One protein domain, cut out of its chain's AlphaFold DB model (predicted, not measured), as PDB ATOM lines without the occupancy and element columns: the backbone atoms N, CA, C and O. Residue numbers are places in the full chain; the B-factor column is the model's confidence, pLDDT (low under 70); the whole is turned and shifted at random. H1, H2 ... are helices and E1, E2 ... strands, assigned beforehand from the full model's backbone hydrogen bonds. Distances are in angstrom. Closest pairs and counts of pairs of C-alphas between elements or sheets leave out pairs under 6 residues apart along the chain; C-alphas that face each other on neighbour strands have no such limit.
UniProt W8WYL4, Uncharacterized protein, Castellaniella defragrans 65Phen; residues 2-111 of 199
ATOM      1  N   GLU A   2     -52.773 -17.673  18.040       86.19
ATOM      2  CA  GLU A   2     -53.277 -18.864  17.317       86.19
ATOM      3  C   GLU A   2     -52.194 -19.663  16.579       86.19
ATOM      4  O   GLU A   2     -52.137 -20.881  16.684       86.19
ATOM      5  N   SER A   3     -51.277 -18.983  15.880       88.38
ATOM      6  CA  SER A   3     -50.161 -19.650  15.202       88.38
ATOM      7  C   SER A   3     -49.274 -20.442  16.165       88.38
ATOM      8  O   SER A   3     -48.774 -21.483  15.767       88.38
ATOM      9  N   MET A   4     -49.096 -19.987  17.414       89.94
ATOM     10  CA  MET A   4     -48.343 -20.720  18.445       89.94
ATOM     11  C   MET A   4     -49.078 -21.985  18.880       89.94
ATOM     12  O   MET A   4     -48.448 -23.033  18.967       89.94
ATOM     13  N   LEU A   5     -50.395 -21.898  19.094       89.06
ATOM     14  CA  LEU A   5     -51.238 -23.060  19.394       89.06
ATOM     15  C   LEU A   5     -51.200 -24.081  18.254       89.06
ATOM     16  O   LEU A   5     -51.049 -25.271  18.498       89.06
ATOM     17  N   TYR A   6     -51.268 -23.607  17.009       88.56
ATOM     18  CA  TYR A   6     -51.282 -24.455  15.819       88.56
ATOM     19  C   TYR A   6     -49.955 -25.185  15.564       88.56
ATOM     20  O   TYR A   6     -49.960 -26.327  15.114       88.56
ATOM     21  N   VAL A   7     -48.805 -24.546  15.819       91.12
ATOM     22  CA  VAL A   7     -47.490 -25.183  15.598       91.12
ATOM     23  C   VAL A   7     -46.946 -25.924  16.816       91.12
ATOM     24  O   VAL A   7     -45.859 -26.498  16.712       91.12
ATOM     25  N   ALA A   8     -47.640 -25.870  17.957       92.94
ATOM     26  CA  ALA A   8     -47.192 -26.510  19.184       92.94
ATOM     27  C   ALA A   8     -46.969 -28.009  18.950       92.94
ATOM     28  O   ALA A   8     -47.851 -28.727  18.490       92.94
ATOM     29  N   GLU A   9     -45.764 -28.485  19.264       94.12
ATOM     30  CA  GLU A   9     -45.409 -29.899  19.129       94.12
ATOM     31  C   GLU A   9     -45.948 -30.723  20.296       94.12
ATOM     32  O   GLU A   9     -46.256 -31.904  20.150       94.12
ATOM     33  N   ARG A  10     -46.007 -30.105  21.479       94.06
ATOM     34  CA  ARG A  10     -46.528 -30.706  22.705       94.06
ATOM     35  C   ARG A  10     -47.260 -29.653  23.517       94.06
ATOM     36  O   ARG A  10     -46.871 -28.483  23.526       94.06
ATOM     37  N   ARG A  11     -48.274 -30.109  24.242       93.56
ATOM     38  CA  ARG A  11     -49.052 -29.338  25.210       93.56
ATOM     39  C   ARG A  11     -49.023 -30.088  26.535       93.56
ATOM     40  O   ARG A  11     -49.185 -31.307  26.536       93.56
ATOM     41  N   ARG A  12     -48.830 -29.375  27.644       93.50
ATOM     42  CA  ARG A  12     -49.045 -29.919  28.989       93.50
ATOM     43  C   ARG A  12     -49.809 -28.938  29.863       93.50
ATOM     44  O   ARG A  12     -49.568 -27.733  29.799       93.50
ATOM     45  N   GLU A  13     -50.712 -29.475  30.662       91.69
ATOM     46  CA  GLU A  13     -51.397 -28.742  31.723       91.69
ATOM     47  C   GLU A  13     -50.498 -28.693  32.959       91.69
ATOM     48  O   GLU A  13     -49.694 -29.600  33.191       91.69
ATOM     49  N   ILE A  14     -50.593 -27.605  33.716       92.31
ATOM     50  CA  ILE A  14     -49.850 -27.390  34.957       92.31
ATOM     51  C   ILE A  14     -50.860 -27.217  36.096       92.31
ATOM     52  O   ILE A  14     -51.996 -26.807  35.878       92.31
ATOM     53  N   SER A  15     -50.443 -27.553  37.314       87.69
ATOM     54  CA  SER A  15     -51.298 -27.650  38.506       87.69
ATOM     55  C   SER A  15     -52.056 -26.375  38.890       87.69
ATOM     56  O   SER A  15     -53.050 -26.450  39.598       87.69
ATOM     57  N   ASP A  16     -51.588 -25.210  38.456       86.44
ATOM     58  CA  ASP A  16     -52.191 -23.889  38.678       86.44
ATOM     59  C   ASP A  16     -53.228 -23.499  37.597       86.44
ATOM     60  O   ASP A  16     -53.664 -22.351  37.549       86.44
ATOM     61  N   GLY A  17     -53.590 -24.420  36.695       83.81
ATOM     62  CA  GLY A  17     -54.546 -24.185  35.606       83.81
ATOM     63  C   GLY A  17     -53.946 -23.544  34.350       83.81
ATOM     64  O   GLY A  17     -54.655 -23.320  33.372       83.81
ATOM     65  N   GLY A  18     -52.642 -23.254  34.324       87.12
ATOM     66  CA  GLY A  18     -51.985 -22.764  33.114       87.12
ATOM     67  C   GLY A  18     -51.605 -23.889  32.144       87.12
ATOM     68  O   GLY A  18     -51.404 -25.043  32.530       87.12
ATOM     69  N   ILE A  19     -51.334 -23.532  30.888       93.69
ATOM     70  CA  ILE A  19     -50.841 -24.461  29.857       93.69
ATOM     71  C   ILE A  19     -49.415 -24.089  29.451       93.69
ATOM     72  O   ILE A  19     -49.085 -22.915  29.295       93.69
ATOM     73  N   GLU A  20     -48.556 -25.086  29.253       96.06
ATOM     74  CA  GLU A  20     -47.271 -24.907  28.579       96.06
ATOM     75  C   GLU A  20     -47.264 -25.584  27.209       96.06
ATOM     76  O   GLU A  20     -47.698 -26.728  27.043       96.06
ATOM     77  N   LEU A  21     -46.718 -24.866  26.230       96.25
ATOM     78  CA  LEU A  21     -46.546 -25.316  24.858       96.25
ATOM     79  C   LEU A  21     -45.060 -25.477  24.549       96.25
ATOM     80  O   LEU A  21     -44.254 -24.595  24.855       96.25
ATOM     81  N   LEU A  22     -44.709 -26.578  23.889       97.19
ATOM     82  CA  LEU A  22     -43.398 -26.757  23.272       97.19
ATOM     83  C   LEU A  22     -43.474 -26.329  21.805       97.19
ATOM     84  O   LEU A  22     -44.249 -26.898  21.037       97.19
ATOM     85  N   ILE A  23     -42.675 -25.341  21.413       95.31
ATOM     86  CA  ILE A  23     -42.763 -24.701  20.096       95.31
ATOM     87  C   ILE A  23     -41.380 -24.610  19.453       95.31
ATOM     88  O   ILE A  23     -40.429 -24.152  20.081       95.31
ATOM     89  N   ASP A  24     -41.276 -24.972  18.173       93.25
ATOM     90  CA  ASP A  24     -40.102 -24.640  17.362       93.25
ATOM     91  C   ASP A  24     -40.196 -23.191  16.854       93.25
ATOM     92  O   ASP A  24     -41.057 -22.897  16.011       93.25
ATOM     93  N   PRO A  25     -39.316 -22.274  17.307       91.19
ATOM     94  CA  PRO A  25     -39.333 -20.887  16.849       91.19
ATOM     95  C   PRO A  25     -39.140 -20.761  15.332       91.19
ATOM     96  O   PRO A  25     -39.719 -19.867  14.711       91.19
ATOM     97  N   ALA A  26     -38.397 -21.676  14.697       89.38
ATOM     98  CA  ALA A  26     -38.222 -21.665  13.248       89.38
ATOM     99  C   ALA A  26     -39.524 -22.023  12.515       89.38
ATOM    100  O   ALA A  26     -39.871 -21.379  11.521       89.38
ATOM    101  N   ARG A  27     -40.277 -23.008  13.023       89.50
ATOM    102  CA  ARG A  27     -41.586 -23.390  12.468       89.50
ATOM    103  C   ARG A  27     -42.612 -22.275  12.653       89.50
ATOM    104  O   ARG A  27     -43.306 -21.934  11.698       89.50
ATOM    105  N   LEU A  28     -42.660 -21.670  13.842       90.19
ATOM    106  CA  LEU A  28     -43.533 -20.529  14.122       90.19
ATOM    107  C   LEU A  28     -43.267 -19.370  13.150       90.19
ATOM    108  O   LEU A  28     -44.203 -18.823  12.568       90.19
ATOM    109  N   ARG A  29     -41.991 -19.036  12.922       87.44
ATOM    110  CA  ARG A  29     -41.578 -17.978  11.988       87.44
ATOM    111  C   ARG A  29     -42.048 -18.231  10.557       87.44
ATOM    112  O   ARG A  29     -42.558 -17.312   9.916       87.44
ATOM    113  N   ARG A  30     -41.903 -19.470  10.072       86.44
ATOM    114  CA  ARG A  30     -42.373 -19.878   8.735       86.44
ATOM    115  C   ARG A  30     -43.888 -19.716   8.598       86.44
ATOM    116  O   ARG A  30     -44.357 -19.183   7.598       86.44
ATOM    117  N   VAL A  31     -44.647 -20.113   9.620       86.12
ATOM    118  CA  VAL A  31     -46.113 -20.004   9.609       86.12
ATOM    119  C   VAL A  31     -46.584 -18.553   9.600       86.12
ATOM    120  O   VAL A  31     -47.452 -18.212   8.801       86.12
ATOM    121  N   LEU A  32     -46.009 -17.698  10.450       82.50
ATOM    122  CA  LEU A  32     -46.490 -16.326  10.637       82.50
ATOM    123  C   LEU A  32     -46.344 -15.426   9.411       82.50
ATOM    124  O   LEU A  32     -47.041 -14.426   9.321       82.50
ATOM    125  N   SER A  33     -45.386 -15.698   8.531       69.19
ATOM    126  CA  SER A  33     -44.959 -14.661   7.586       69.19
ATOM    127  C   SER A  33     -44.275 -15.172   6.338       69.19
ATOM    128  O   SER A  33     -43.664 -14.382   5.635       69.19
ATOM    129  N   ASP A  34     -44.286 -16.486   6.109       68.06
ATOM    130  CA  ASP A  34     -43.501 -17.095   5.035       68.06
ATOM    131  C   ASP A  34     -42.041 -16.591   5.022       68.06
ATOM    132  O   ASP A  34     -41.465 -16.233   4.004       68.06
ATOM    133  N   CYS A  35     -41.455 -16.511   6.224       59.41
ATOM    134  CA  CYS A  35     -40.119 -15.974   6.518       59.41
ATOM    135  C   CYS A  35     -39.934 -14.440   6.505       59.41
ATOM    136  O   CYS A  35     -38.809 -14.012   6.762       59.41
ATOM    137  N   GLN A  36     -40.970 -13.614   6.312       64.50
ATOM    138  CA  GLN A  36     -40.842 -12.142   6.336       64.50
ATOM    139  C   GLN A  36     -40.550 -11.561   7.733       64.50
ATOM    140  O   GLN A  36     -39.989 -10.473   7.856       64.50
ATOM    141  N   TYR A  37     -40.887 -12.271   8.814       73.38
ATOM    142  CA  TYR A  37     -40.495 -11.848  10.156       73.38
ATOM    143  C   TYR A  37     -39.079 -12.296  10.507       73.38
ATOM    144  O   TYR A  37     -38.737 -13.481  10.458       73.38
ATOM    145  N   SER A  38     -38.275 -11.332  10.962       81.38
ATOM    146  CA  SER A  38     -37.019 -11.611  11.648       81.38
ATOM    147  C   SER A  38     -37.277 -12.222  13.028       81.38
ATOM    148  O   SER A  38     -38.343 -12.049  13.629       81.38
ATOM    149  N   HIS A  39     -36.270 -12.916  13.561       82.12
ATOM    150  CA  HIS A  39     -36.312 -13.451  14.925       82.12
ATOM    151  C   HIS A  39     -36.596 -12.355  15.960       82.12
ATOM    152  O   HIS A  39     -37.435 -12.525  16.844       82.12
ATOM    153  N   ASP A  40     -35.970 -11.190  15.796       86.62
ATOM    154  CA  ASP A  40     -36.165 -10.047  16.690       86.62
ATOM    155  C   ASP A  40     -37.581  -9.487  16.621       86.62
ATOM    156  O   ASP A  40     -38.137  -9.071  17.637       86.62
ATOM    157  N   ARG A  41     -38.207  -9.507  15.438       88.12
ATOM    158  CA  ARG A  41     -39.602  -9.088  15.307       88.12
ATOM    159  C   ARG A  41     -40.537 -10.037  16.052       88.12
ATOM    160  O   ARG A  41     -41.439  -9.556  16.730       88.12
ATOM    161  N   ILE A  42     -40.294 -11.347  15.997       88.62
ATOM    162  CA  ILE A  42     -41.064 -12.332  16.777       88.62
ATOM    163  C   ILE A  42     -40.869 -12.104  18.275       88.62
ATOM    164  O   ILE A  42     -41.848 -12.100  19.015       88.62
ATOM    165  N   LYS A  43     -39.636 -11.853  18.729       90.12
ATOM    166  CA  LYS A  43     -39.375 -11.526  20.138       90.12
ATOM    167  C   LYS A  43     -40.127 -10.277  20.592       90.12
ATOM    168  O   LYS A  43     -40.706 -10.301  21.669       90.12
ATOM    169  N   LYS A  44     -40.171  -9.219  19.774       92.06
ATOM    170  CA  LYS A  44     -40.968  -8.014  20.073       92.06
ATOM    171  C   LYS A  44     -42.451  -8.351  20.237       92.06
ATOM    172  O   LYS A  44     -43.029  -7.995  21.253       92.06
ATOM    173  N   LEU A  45     -43.022  -9.130  19.314       90.25
ATOM    174  CA  LEU A  45     -44.413  -9.587  19.424       90.25
ATOM    175  C   LEU A  45     -44.664 -10.411  20.698       90.25
ATOM    176  O   LEU A  45     -45.720 -10.286  21.305       90.25
ATOM    177  N   LEU A  46     -43.712 -11.249  21.119       92.38
ATOM    178  CA  LEU A  46     -43.818 -11.995  22.377       92.38
ATOM    179  C   LEU A  46     -43.758 -11.083  23.604       92.38
ATOM    180  O   LEU A  46     -44.506 -11.305  24.551       92.38
ATOM    181  N   THR A  47     -42.904 -10.059  23.584       94.06
ATOM    182  CA  THR A  47     -42.859  -9.040  24.640       94.06
ATOM    183  C   THR A  47     -44.193  -8.310  24.747       94.06
ATOM    184  O   THR A  47     -44.712  -8.177  25.853       94.06
ATOM    185  N   ASP A  48     -44.772  -7.910  23.613       92.88
ATOM    186  CA  ASP A  48     -46.073  -7.239  23.569       92.88
ATOM    187  C   ASP A  48     -47.178  -8.158  24.117       92.88
ATOM    188  O   ASP A  48     -47.978  -7.743  24.950       92.88
ATOM    189  N   LEU A  49     -47.183  -9.439  23.724       92.94
ATOM    190  CA  LEU A  49     -48.143 -10.431  24.230       92.94
ATOM    191  C   LEU A  49     -47.986 -10.720  25.727       92.94
ATOM    192  O   LEU A  49     -48.974 -11.046  26.378       92.94
ATOM    193  N   ARG A  50     -46.772 -10.617  26.272       94.56
ATOM    194  CA  ARG A  50     -46.526 -10.756  27.713       94.56
ATOM    195  C   ARG A  50     -46.997  -9.530  28.495       94.56
ATOM    196  O   ARG A  50     -47.434  -9.658  29.628       94.56
ATOM    197  N   ALA A  51     -46.885  -8.341  27.903       94.00
ATOM    198  CA  ALA A  51     -47.356  -7.098  28.510       94.00
ATOM    199  C   ALA A  51     -48.882  -6.921  28.409       94.00
ATOM    200  O   ALA A  51     -49.448  -6.089  29.113       94.00
ATOM    201  N   ALA A  52     -49.542  -7.674  27.527       92.44
ATOM    202  CA  ALA A  52     -50.984  -7.623  27.350       92.44
ATOM    203  C   ALA A  52     -51.716  -8.278  28.530       92.44
ATOM    204  O   ALA A  52     -51.606  -9.489  28.751       92.44
ATOM    205  N   THR A  53     -52.517  -7.472  29.222       91.06
ATOM    206  CA  THR A  53     -53.447  -7.910  30.263       91.06
ATOM    207  C   THR A  53     -54.851  -8.011  29.684       91.06
ATOM    208  O   THR A  53     -55.285  -7.143  28.927       91.06
ATOM    209  N   VAL A  54     -55.558  -9.070  30.056       88.69
ATOM    210  CA  VAL A  54     -56.979  -9.260  29.790       88.69
ATOM    211  C   VAL A  54     -57.738  -9.305  31.105       88.69
ATOM    212  O   VAL A  54     -57.272  -9.888  32.086       88.69
ATOM    213  N   GLU A  55     -58.910  -8.688  31.095       91.75
ATOM    214  CA  GLU A  55     -59.913  -8.830  32.136       91.75
ATOM    215  C   GLU A  55     -61.081  -9.629  31.563       91.75
ATOM    216  O   GLU A  55     -61.556  -9.350  30.461       91.75
ATOM    217  N   ILE A  56     -61.503 -10.656  32.293       88.19
ATOM    218  CA  ILE A  56     -62.626 -11.512  31.930       88.19
ATOM    219  C   ILE A  56     -63.701 -11.333  32.988       88.19
ATOM    220  O   ILE A  56     -63.459 -11.547  34.177       88.19
ATOM    221  N   VAL A  57     -64.895 -10.985  32.517       89.50
ATOM    222  CA  VAL A  57     -66.101 -10.848  33.327       89.50
ATOM    223  C   VAL A  57     -67.181 -11.712  32.688       89.50
ATOM    224  O   VAL A  57     -67.570 -11.481  31.543       89.50
ATOM    225  N   THR A  58     -67.641 -12.743  33.397       86.88
ATOM    226  CA  THR A  58     -68.822 -13.524  32.992       86.88
ATOM    227  C   THR A  58     -70.088 -12.950  33.635       86.88
ATOM    228  O   THR A  58     -69.984 -12.235  34.632       86.88
ATOM    229  N   PRO A  59     -71.299 -13.288  33.151       89.38
ATOM    230  CA  PRO A  59     -72.545 -12.846  33.787       89.38
ATOM    231  C   PRO A  59     -72.688 -13.269  35.260       89.38
ATOM    232  O   PRO A  59     -73.397 -12.639  36.042       89.38
ATOM    233  N   GLU A  60     -72.065 -14.377  35.669       89.00
ATOM    234  CA  GLU A  60     -71.983 -14.791  37.074       89.00
ATOM    235  C   GLU A  60     -71.064 -13.868  37.876       89.00
ATOM    236  O   GLU A  60     -71.462 -13.418  38.946       89.00
ATOM    237  N   MET A  61     -69.878 -13.566  37.340       90.81
ATOM    238  CA  MET A  61     -68.879 -12.707  37.982       90.81
ATOM    239  C   MET A  61     -69.355 -11.257  38.094       90.81
ATOM    240  O   MET A  61     -69.187 -10.631  39.132       90.81
ATOM    241  N   GLU A  62     -70.043 -10.745  37.073       92.12
ATOM    242  CA  GLU A  62     -70.635  -9.405  37.106       92.12
ATOM    243  C   GLU A  62     -71.647  -9.265  38.254       92.12
ATOM    244  O   GLU A  62     -71.678  -8.248  38.945       92.12
ATOM    245  N   ARG A  63     -72.440 -10.315  38.516       93.12
ATOM    246  CA  ARG A  63     -73.406 -10.336  39.625       93.12
ATOM    247  C   ARG A  63     -72.743 -10.386  41.001       93.12
ATOM    248  O   ARG A  63     -73.335  -9.878  41.951       93.12
ATOM    249  N   SER A  64     -71.570 -11.007  41.129       93.50
ATOM    250  CA  SER A  64     -70.807 -11.039  42.384       93.50
ATOM    251  C   SER A  64     -69.837  -9.863  42.542       93.50
ATOM    252  O   SER A  64     -69.356  -9.631  43.649       93.50
ATOM    253  N   GLY A  65     -69.593  -9.092  41.477       91.31
ATOM    254  CA  GLY A  65     -68.586  -8.028  41.442       91.31
ATOM    255  C   GLY A  65     -67.152  -8.546  41.281       91.31
ATOM    256  O   GLY A  65     -66.209  -7.807  41.557       91.31
ATOM    257  N   ASP A  66     -66.987  -9.800  40.858       92.94
ATOM    258  CA  ASP A  66     -65.686 -10.419  40.624       92.94
ATOM    259  C   ASP A  66     -65.210 -10.193  39.179       92.94
ATOM    260  O   ASP A  66     -65.999  -9.969  38.258       92.94
ATOM    261  N   SER A  67     -63.902 -10.310  38.955       91.25
ATOM    262  CA  SER A  67     -63.322 -10.423  37.616       91.25
ATOM    263  C   SER A  67     -62.014 -11.211  37.653       91.25
ATOM    264  O   SER A  67     -61.354 -11.326  38.690       91.25
ATOM    265  N   ILE A  68     -61.633 -11.793  36.515       88.38
ATOM    266  CA  ILE A  68     -60.321 -12.426  36.355       88.38
ATOM    267  C   ILE A  68     -59.431 -11.494  35.559       88.38
ATOM    268  O   ILE A  68     -59.692 -11.232  34.389       88.38
ATOM    269  N   ILE A  69     -58.334 -11.064  36.177       91.06
ATOM    270  CA  ILE A  69     -57.308 -10.241  35.538       91.06
ATOM    271  C   ILE A  69     -56.056 -11.096  35.352       91.06
ATOM    272  O   ILE A  69     -55.520 -11.652  36.313       91.06
ATOM    273  N   GLY A  70     -55.567 -11.210  34.120       89.81
ATOM    274  CA  GLY A  70     -54.375 -12.005  33.829       89.81
ATOM    275  C   GLY A  70     -53.725 -11.680  32.491       89.81
ATOM    276  O   GLY A  70     -54.294 -10.993  31.650       89.81
ATOM    277  N   GLY A  71     -52.503 -12.173  32.293       90.81
ATOM    278  CA  GLY A  71     -51.778 -12.018  31.031       90.81
ATOM    279  C   GLY A  71     -52.165 -13.063  29.982       90.81
ATOM    280  O   GLY A  71     -52.668 -14.141  30.308       90.81
ATOM    281  N   LEU A  72     -51.870 -12.775  28.711       92.00
ATOM    282  CA  LEU A  72     -51.998 -13.762  27.629       92.00
ATOM    283  C   LEU A  72     -50.860 -14.791  27.668       92.00
ATOM    284  O   LEU A  72     -51.087 -16.001  27.650       92.00
ATOM    285  N   ILE A  73     -49.623 -14.300  27.722       93.94
ATOM    286  CA  ILE A  73     -48.411 -15.106  27.882       93.94
ATOM    287  C   ILE A  73     -47.772 -14.707  29.203       93.94
ATOM    288  O   ILE A  73     -47.525 -13.530  29.433       93.94
ATOM    289  N   ASP A  74     -47.460 -15.688  30.036       92.50
ATOM    290  CA  ASP A  74     -46.705 -15.458  31.265       92.50
ATOM    291  C   ASP A  74     -45.202 -15.360  30.950       92.50
ATOM    292  O   ASP A  74     -44.551 -14.338  31.170       92.50
ATOM    293  N   HIS A  75     -44.648 -16.392  30.306       93.38
ATOM    294  CA  HIS A  75     -43.242 -16.394  29.919       93.38
ATOM    295  C   HIS A  75     -42.937 -17.253  28.690       93.38
ATOM    296  O   HIS A  75     -43.683 -18.155  28.304       93.38
ATOM    297  N   VAL A  76     -41.780 -16.975  28.089       95.62
ATOM    298  CA  VAL A  76     -41.164 -17.791  27.040       95.62
ATOM    299  C   VAL A  76     -39.725 -18.053  27.442       95.62
ATOM    300  O   VAL A  76     -38.957 -17.110  27.624       95.62
ATOM    301  N   ILE A  77     -39.355 -19.323  27.571       95.44
ATOM    302  CA  ILE A  77     -38.005 -19.731  27.972       95.44
ATOM    303  C   ILE A  77     -37.459 -20.830  27.057       95.44
ATOM    304  O   ILE A  77     -38.238 -21.594  26.478       95.44
ATOM    305  N   PRO A  78     -36.128 -20.937  26.908       95.12
ATOM    306  CA  PRO A  78     -35.517 -22.055  26.205       95.12
ATOM    307  C   PRO A  78     -35.912 -23.391  26.844       95.12
ATOM    308  O   PRO A  78     -35.928 -23.546  28.066       95.12
ATOM    309  N   SER A  79     -36.238 -24.361  26.000       95.50
ATOM    310  CA  SER A  79     -36.424 -25.755  26.380       95.50
ATOM    311  C   SER A  79     -35.082 -26.488  26.298       95.50
ATOM    312  O   SER A  79     -34.295 -26.199  25.394       95.50
ATOM    313  N   PRO A  80     -34.821 -27.486  27.161       93.50
ATOM    314  CA  PRO A  80     -33.680 -28.386  26.975       93.50
ATOM    315  C   PRO A  80     -33.776 -29.196  25.671       93.50
ATOM    316  O   PRO A  80     -32.780 -29.739  25.216       93.50
ATOM    317  N   MET A  81     -34.961 -29.280  25.056       94.62
ATOM    318  CA  MET A  81     -35.143 -29.951  23.771       94.62
ATOM    319  C   MET A  81     -34.630 -29.087  22.618       94.62
ATOM    320  O   MET A  81     -34.956 -27.899  22.528       94.62
ATOM    321  N   THR A  82     -33.895 -29.709  21.699       94.38
ATOM    322  CA  THR A  82     -33.250 -29.040  20.569       94.38
ATOM    323  C   THR A  82     -33.672 -29.611  19.208       94.38
ATOM    324  O   THR A  82     -34.372 -30.631  19.096       94.38
ATOM    325  N   ARG A  83     -33.294 -28.896  18.143       92.62
ATOM    326  CA  ARG A  83     -33.403 -29.300  16.734       92.62
ATOM    327  C   ARG A  83     -32.176 -28.842  15.957       92.62
ATOM    328  O   ARG A  83     -31.636 -27.780  16.247       92.62
ATOM    329  N   HIS A  84     -31.825 -29.577  14.906       91.56
ATOM    330  CA  HIS A  84     -30.764 -29.186  13.977       91.56
ATOM    331  C   HIS A  84     -31.063 -27.837  13.315       91.56
ATOM    332  O   HIS A  84     -32.105 -27.692  12.666       91.56
ATOM    333  N   ASP A  85     -30.155 -26.874  13.460       87.62
ATOM    334  CA  ASP A  85     -30.198 -25.565  12.823       87.62
ATOM    335  C   ASP A  85     -29.500 -25.590  11.451       87.62
ATOM    336  O   ASP A  85     -28.274 -25.636  11.388       87.62
ATOM    337  N   PRO A  86     -30.250 -25.506  10.335       80.75
ATOM    338  CA  PRO A  86     -29.663 -25.564   9.000       80.75
ATOM    339  C   PRO A  86     -28.805 -24.340   8.642       80.75
ATOM    340  O   PRO A  86     -28.102 -24.395   7.641       80.75
ATOM    341  N   LEU A  87     -28.878 -23.237   9.400       81.25
ATOM    342  CA  LEU A  87     -28.099 -22.026   9.116       81.25
ATOM    343  C   LEU A  87     -26.694 -22.082   9.720       81.25
ATOM    344  O   LEU A  87     -25.746 -21.608   9.102       81.25
ATOM    345  N   SER A  88     -26.570 -22.637  10.926       86.38
ATOM    346  CA  SER A  88     -25.299 -22.730  11.655       86.38
ATOM    347  C   SER A  88     -24.679 -24.130  11.627       86.38
ATOM    348  O   SER A  88     -23.511 -24.277  11.973       86.38
ATOM    349  N   GLY A  89     -25.446 -25.161  11.248       86.31
ATOM    350  CA  GLY A  89     -25.056 -26.573  11.354       86.31
ATOM    351  C   GLY A  89     -25.066 -27.118  12.789       86.31
ATOM    352  O   GLY A  89     -24.724 -28.278  13.005       86.31
ATOM    353  N   GLY A  90     -25.436 -26.291  13.772       90.62
ATOM    354  CA  GLY A  90     -25.512 -26.659  15.184       90.62
ATOM    355  C   GLY A  90     -26.920 -27.055  15.627       90.62
ATOM    356  O   GLY A  90     -27.767 -27.481  14.838       90.62
ATOM    357  N   GLU A  91     -27.191 -26.876  16.916       92.75
ATOM    358  CA  GLU A  91     -28.512 -27.091  17.499       92.75
ATOM    359  C   GLU A  91     -29.168 -25.769  17.907       92.75
ATOM    360  O   GLU A  91     -28.525 -24.870  18.447       92.75
ATOM    361  N   ARG A  92     -30.484 -25.662  17.696       92.12
ATOM    362  CA  ARG A  92     -31.319 -24.598  18.265       92.12
ATOM    363  C   ARG A  92     -32.230 -25.159  19.345       92.12
ATOM    364  O   ARG A  92     -32.813 -26.231  19.175       92.12
ATOM    365  N   HIS A  93     -32.426 -24.391  20.409       94.56
ATOM    366  CA  HIS A  93     -33.410 -24.713  21.437       94.56
ATOM    367  C   HIS A  93     -34.835 -24.463  20.947       94.56
ATOM    368  O   HIS A  93     -35.133 -23.439  20.323       94.56
ATOM    369  N   LEU A  94     -35.729 -25.386  21.289       96.25
ATOM    370  CA  LEU A  94     -37.165 -25.143  21.243       96.25
ATOM    371  C   LEU A  94     -37.558 -24.160  22.352       96.25
ATOM    372  O   LEU A  94     -36.819 -23.938  23.312       96.25
ATOM    373  N   TRP A  95     -38.741 -23.573  22.240       97.00
ATOM    374  CA  TRP A  95     -39.313 -22.716  23.268       97.00
ATOM    375  C   TRP A  95     -40.340 -23.462  24.097       97.00
ATOM    376  O   TRP A  95     -41.165 -24.205  23.568       97.00
ATOM    377  N   ARG A  96     -40.305 -23.205  25.400       97.06
ATOM    378  CA  ARG A  96     -41.408 -23.463  26.314       97.06
ATOM    379  C   ARG A  96     -42.152 -22.151  26.517       97.06
ATOM    380  O   ARG A  96     -41.598 -21.205  27.077       97.06
ATOM    381  N   VAL A  97     -43.374 -22.088  25.998       96.69
ATOM    382  CA  VAL A  97     -44.257 -20.921  26.089       96.69
ATOM    383  C   VAL A  97     -45.346 -21.216  27.105       96.69
ATOM    384  O   VAL A  97     -46.082 -22.191  26.955       96.69
ATOM    385  N   ARG A  98     -45.450 -20.370  28.126       95.62
ATOM    386  CA  ARG A  98     -46.444 -20.462  29.187       95.62
ATOM    387  C   ARG A  98     -47.622 -19.542  28.889       95.62
ATOM    388  O   ARG A  98     -47.445 -18.328  28.799       95.62
ATOM    389  N   LEU A  99     -48.810 -20.119  28.744       94.12
ATOM    390  CA  LEU A  99     -50.053 -19.364  28.609       94.12
ATOM    391  C   LEU A  99     -50.558 -18.962  29.996       94.12
ATOM    392  O   LEU A  99     -50.540 -19.784  30.914       94.12
ATOM    393  N   GLY A 100     -51.010 -17.716  30.133       90.75
ATOM    394  CA  GLY A 100     -51.631 -17.246  31.370       90.75
ATOM    395  C   GLY A 100     -53.015 -17.866  31.582       90.75
ATOM    396  O   GLY A 100     -53.708 -18.198  30.619       90.75
ATOM    397  N   VAL A 101     -53.427 -18.005  32.845       89.56
ATOM    398  CA  VAL A 101     -54.694 -18.656  33.232       89.56
ATOM    399  C   VAL A 101     -55.923 -18.013  32.580       89.56
ATOM    400  O   VAL A 101     -56.820 -18.720  32.130       89.56
ATOM    401  N   ALA A 102     -55.928 -16.684  32.434       89.38
ATOM    402  CA  ALA A 102     -57.016 -15.960  31.783       89.38
ATOM    403  C   ALA A 102     -57.175 -16.388  30.314       89.38
ATOM    404  O   ALA A 102     -58.277 -16.692  29.863       89.38
ATOM    405  N   LEU A 103     -56.067 -16.509  29.575       89.06
ATOM    406  CA  LEU A 103     -56.116 -17.010  28.205       89.06
ATOM    407  C   LEU A 103     -56.555 -18.480  28.148       89.06
ATOM    408  O   LEU A 103     -57.328 -18.835  27.263       89.06
ATOM    409  N   VAL A 104     -56.085 -19.329  29.065       89.56
ATOM    410  CA  VAL A 104     -56.510 -20.740  29.113       89.56
ATOM    411  C   VAL A 104     -58.024 -20.847  29.291       89.56
ATOM    412  O   VAL A 104     -58.666 -21.576  28.540       89.56
ATOM    413  N   MET A 105     -58.604 -20.049  30.187       86.81
ATOM    414  CA  MET A 105     -60.052 -20.011  30.393       86.81
ATOM    415  C   MET A 105     -60.818 -19.613  29.121       86.81
ATOM    416  O   MET A 105     -61.826 -20.241  28.792       86.81
ATOM    417  N   LEU A 106     -60.333 -18.617  28.367       85.06
ATOM    418  CA  LEU A 106     -60.929 -18.245  27.073       85.06
ATOM    419  C   LEU A 106     -60.831 -19.384  26.050       85.06
ATOM    420  O   LEU A 106     -61.767 -19.621  25.289       85.06
ATOM    421  N   LEU A 107     -59.706 -20.105  26.031       84.25
ATOM    422  CA  LEU A 107     -59.499 -21.231  25.121       84.25
ATOM    423  C   LEU A 107     -60.455 -22.396  25.390       84.25
ATOM    424  O   LEU A 107     -60.971 -22.982  24.443       84.25
ATOM    425  N   GLU A 108     -60.709 -22.713  26.657       81.25
ATOM    426  CA  GLU A 108     -61.619 -23.797  27.046       81.25
ATOM    427  C   GLU A 108     -63.084 -23.499  26.721       81.25
ATOM    428  O   GLU A 108     -63.864 -24.422  26.486       81.25
ATOM    429  N   ARG A 109     -63.466 -22.218  26.724       73.50
ATOM    430  CA  ARG A 109     -64.862 -21.795  26.572       73.50
ATOM    431  C   ARG A 109     -65.226 -21.348  25.159       73.50
ATOM    432  O   ARG A 109     -66.368 -21.563  24.771       73.50
ATOM    433  N   ASP A 110     -64.296 -20.746  24.415       64.75
ATOM    434  CA  ASP A 110     -64.675 -19.884  23.283       64.75
ATOM    435  C   ASP A 110     -63.812 -20.043  22.016       64.75
ATOM    436  O   ASP A 110     -64.243 -19.711  20.914       64.75
ATOM    437  N   LEU A 111     -62.591 -20.583  22.118       61.19
ATOM    438  CA  LEU A 111     -61.632 -20.573  21.003       61.19
ATOM    439  C   LEU A 111     -61.246 -21.983  20.549       61.19
ATOM    440  O   LEU A 111     -60.134 -22.462  20.776       61.19
TER     441      LEU A 111
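AT A GLANCE: This is residues 2 to 111 of the 199 residues of an uncharacterized protein of Castellaniella defragrans 65Phen (UniProt W8WYL4). A strongly twisted sheet of four strands, E1, E2, E6 and E5, makes the body, with H1 and H3 over the same face and H2 packed on H1. From one end of this body the two-stranded ribbon of E3 and E4 reaches out as an arm, with H5 packed on the ribbon and H4, residues 59 to 64, sticking out free at its tip; at the opposite end the hairpin of E5 and E6 reaches out, and arm and hairpin together make the length. The printed part has 110 residues, with five named helices and six named strands in the order H1 E1 E2 H2 H3 E3 H4 E4 E5 E6 H5, and its class is mixed, helices and strands. Both sheets, E1 E2 E6 E5 and E3 E4, are antiparallel. The whole is only just loose, close to compact, with a radius of gyration of the C-alphas of 16.0 A and spans of 58 by 29 by 20 A.

IN THESE COORDINATES: Find C-alpha 2 at (-53.277, -18.864, 17.317), where H1, residues 2 to 7, begins. Next come E1, residues 10 to 13, and E2, residues 19 to 23, then H2, residues 25 to 33, 12.5 A from first to last C-alpha. H3, residues 39 to 51, is the longest helix, 18.6 A from its first C-alpha at (-36.312, -13.451, 14.925) to its last. Read on through E3, residues 53 to 56, H4, residues 59 to 64, and E4, residues 68 to 71. E4 runs on into E5, residues 73 to 84, at 39 degrees across a break of 1 residue. E5 is 26.5 A long and bends by 69 degrees at residue 80. E6, residues 91 to 99, is 25.4 A long, and H5, residues 101 to 109, ends with C-alpha 109 at (-64.862, -21.795, 26.572), 12.6 A from its first.

HOW THE PARTS SIT: Start at the edge strand E1, which forms a hairpin with E2; look there for N 12 and O 20, 2.9 A apart and within hydrogen-bond range. E2 is the antiparallel neighbour of E6, with N 21 and O 97 at 2.8 A. E5 and E6 form a hairpin, with N 79 and O 94 at 2.8 A, and E5 is the other edge strand. H1 is on this sheet at a height of 9.1 A and is only just over E2 and E6, with 3 of its C-alphas on each; on the local plane it stands at 47 degrees to E2, slantwise to the strands. H3 is on the same face at a height of 9.7 A, over E5 and along the strands, at 18 degrees to E5 on the local plane; the closest C-alphas of H3 and E5, Arg 50 and Ile 73, are 4.7 A apart. H1 and H2 touch, closest at the C-alphas of Val 7 and Leu 28, 6.3 A, at a steep tilt of 49 degrees, opposite ways. H2 only grazes the sheet with residues 25 to 27. H2 and H3 are close but not clearly touching: their closest C-alphas, Arg 29 and Ile 42, are 7.4 A apart. In the antiparallel pair E3 and E4, find N 54 and O 70 at 2.8 A. The closest C-alphas of E4 and H5, Gly 70 and Ala 102, are 5.2 A apart, and H5 only grazes the larger sheet with residues 101 to 104. H4 is apart from H3 and H5, among others. In H1, H3 and H5 every O i to N i+4 pair is within hydrogen-bond range; in H2 it is 4 of 5 and in H4 1 of 2.

THE WHOLE: The two C-alphas farthest apart, those of Arg 63 and Gly 89, are 58.3 A apart. The printed part has no cut, and no link is long; the one from E5 to E6, 6 residues, is short and the others are tight. The mean pLDDT of the printed part is 89.0; look for values under 70 at residues 33 to 36 and 110 to 111 of this model.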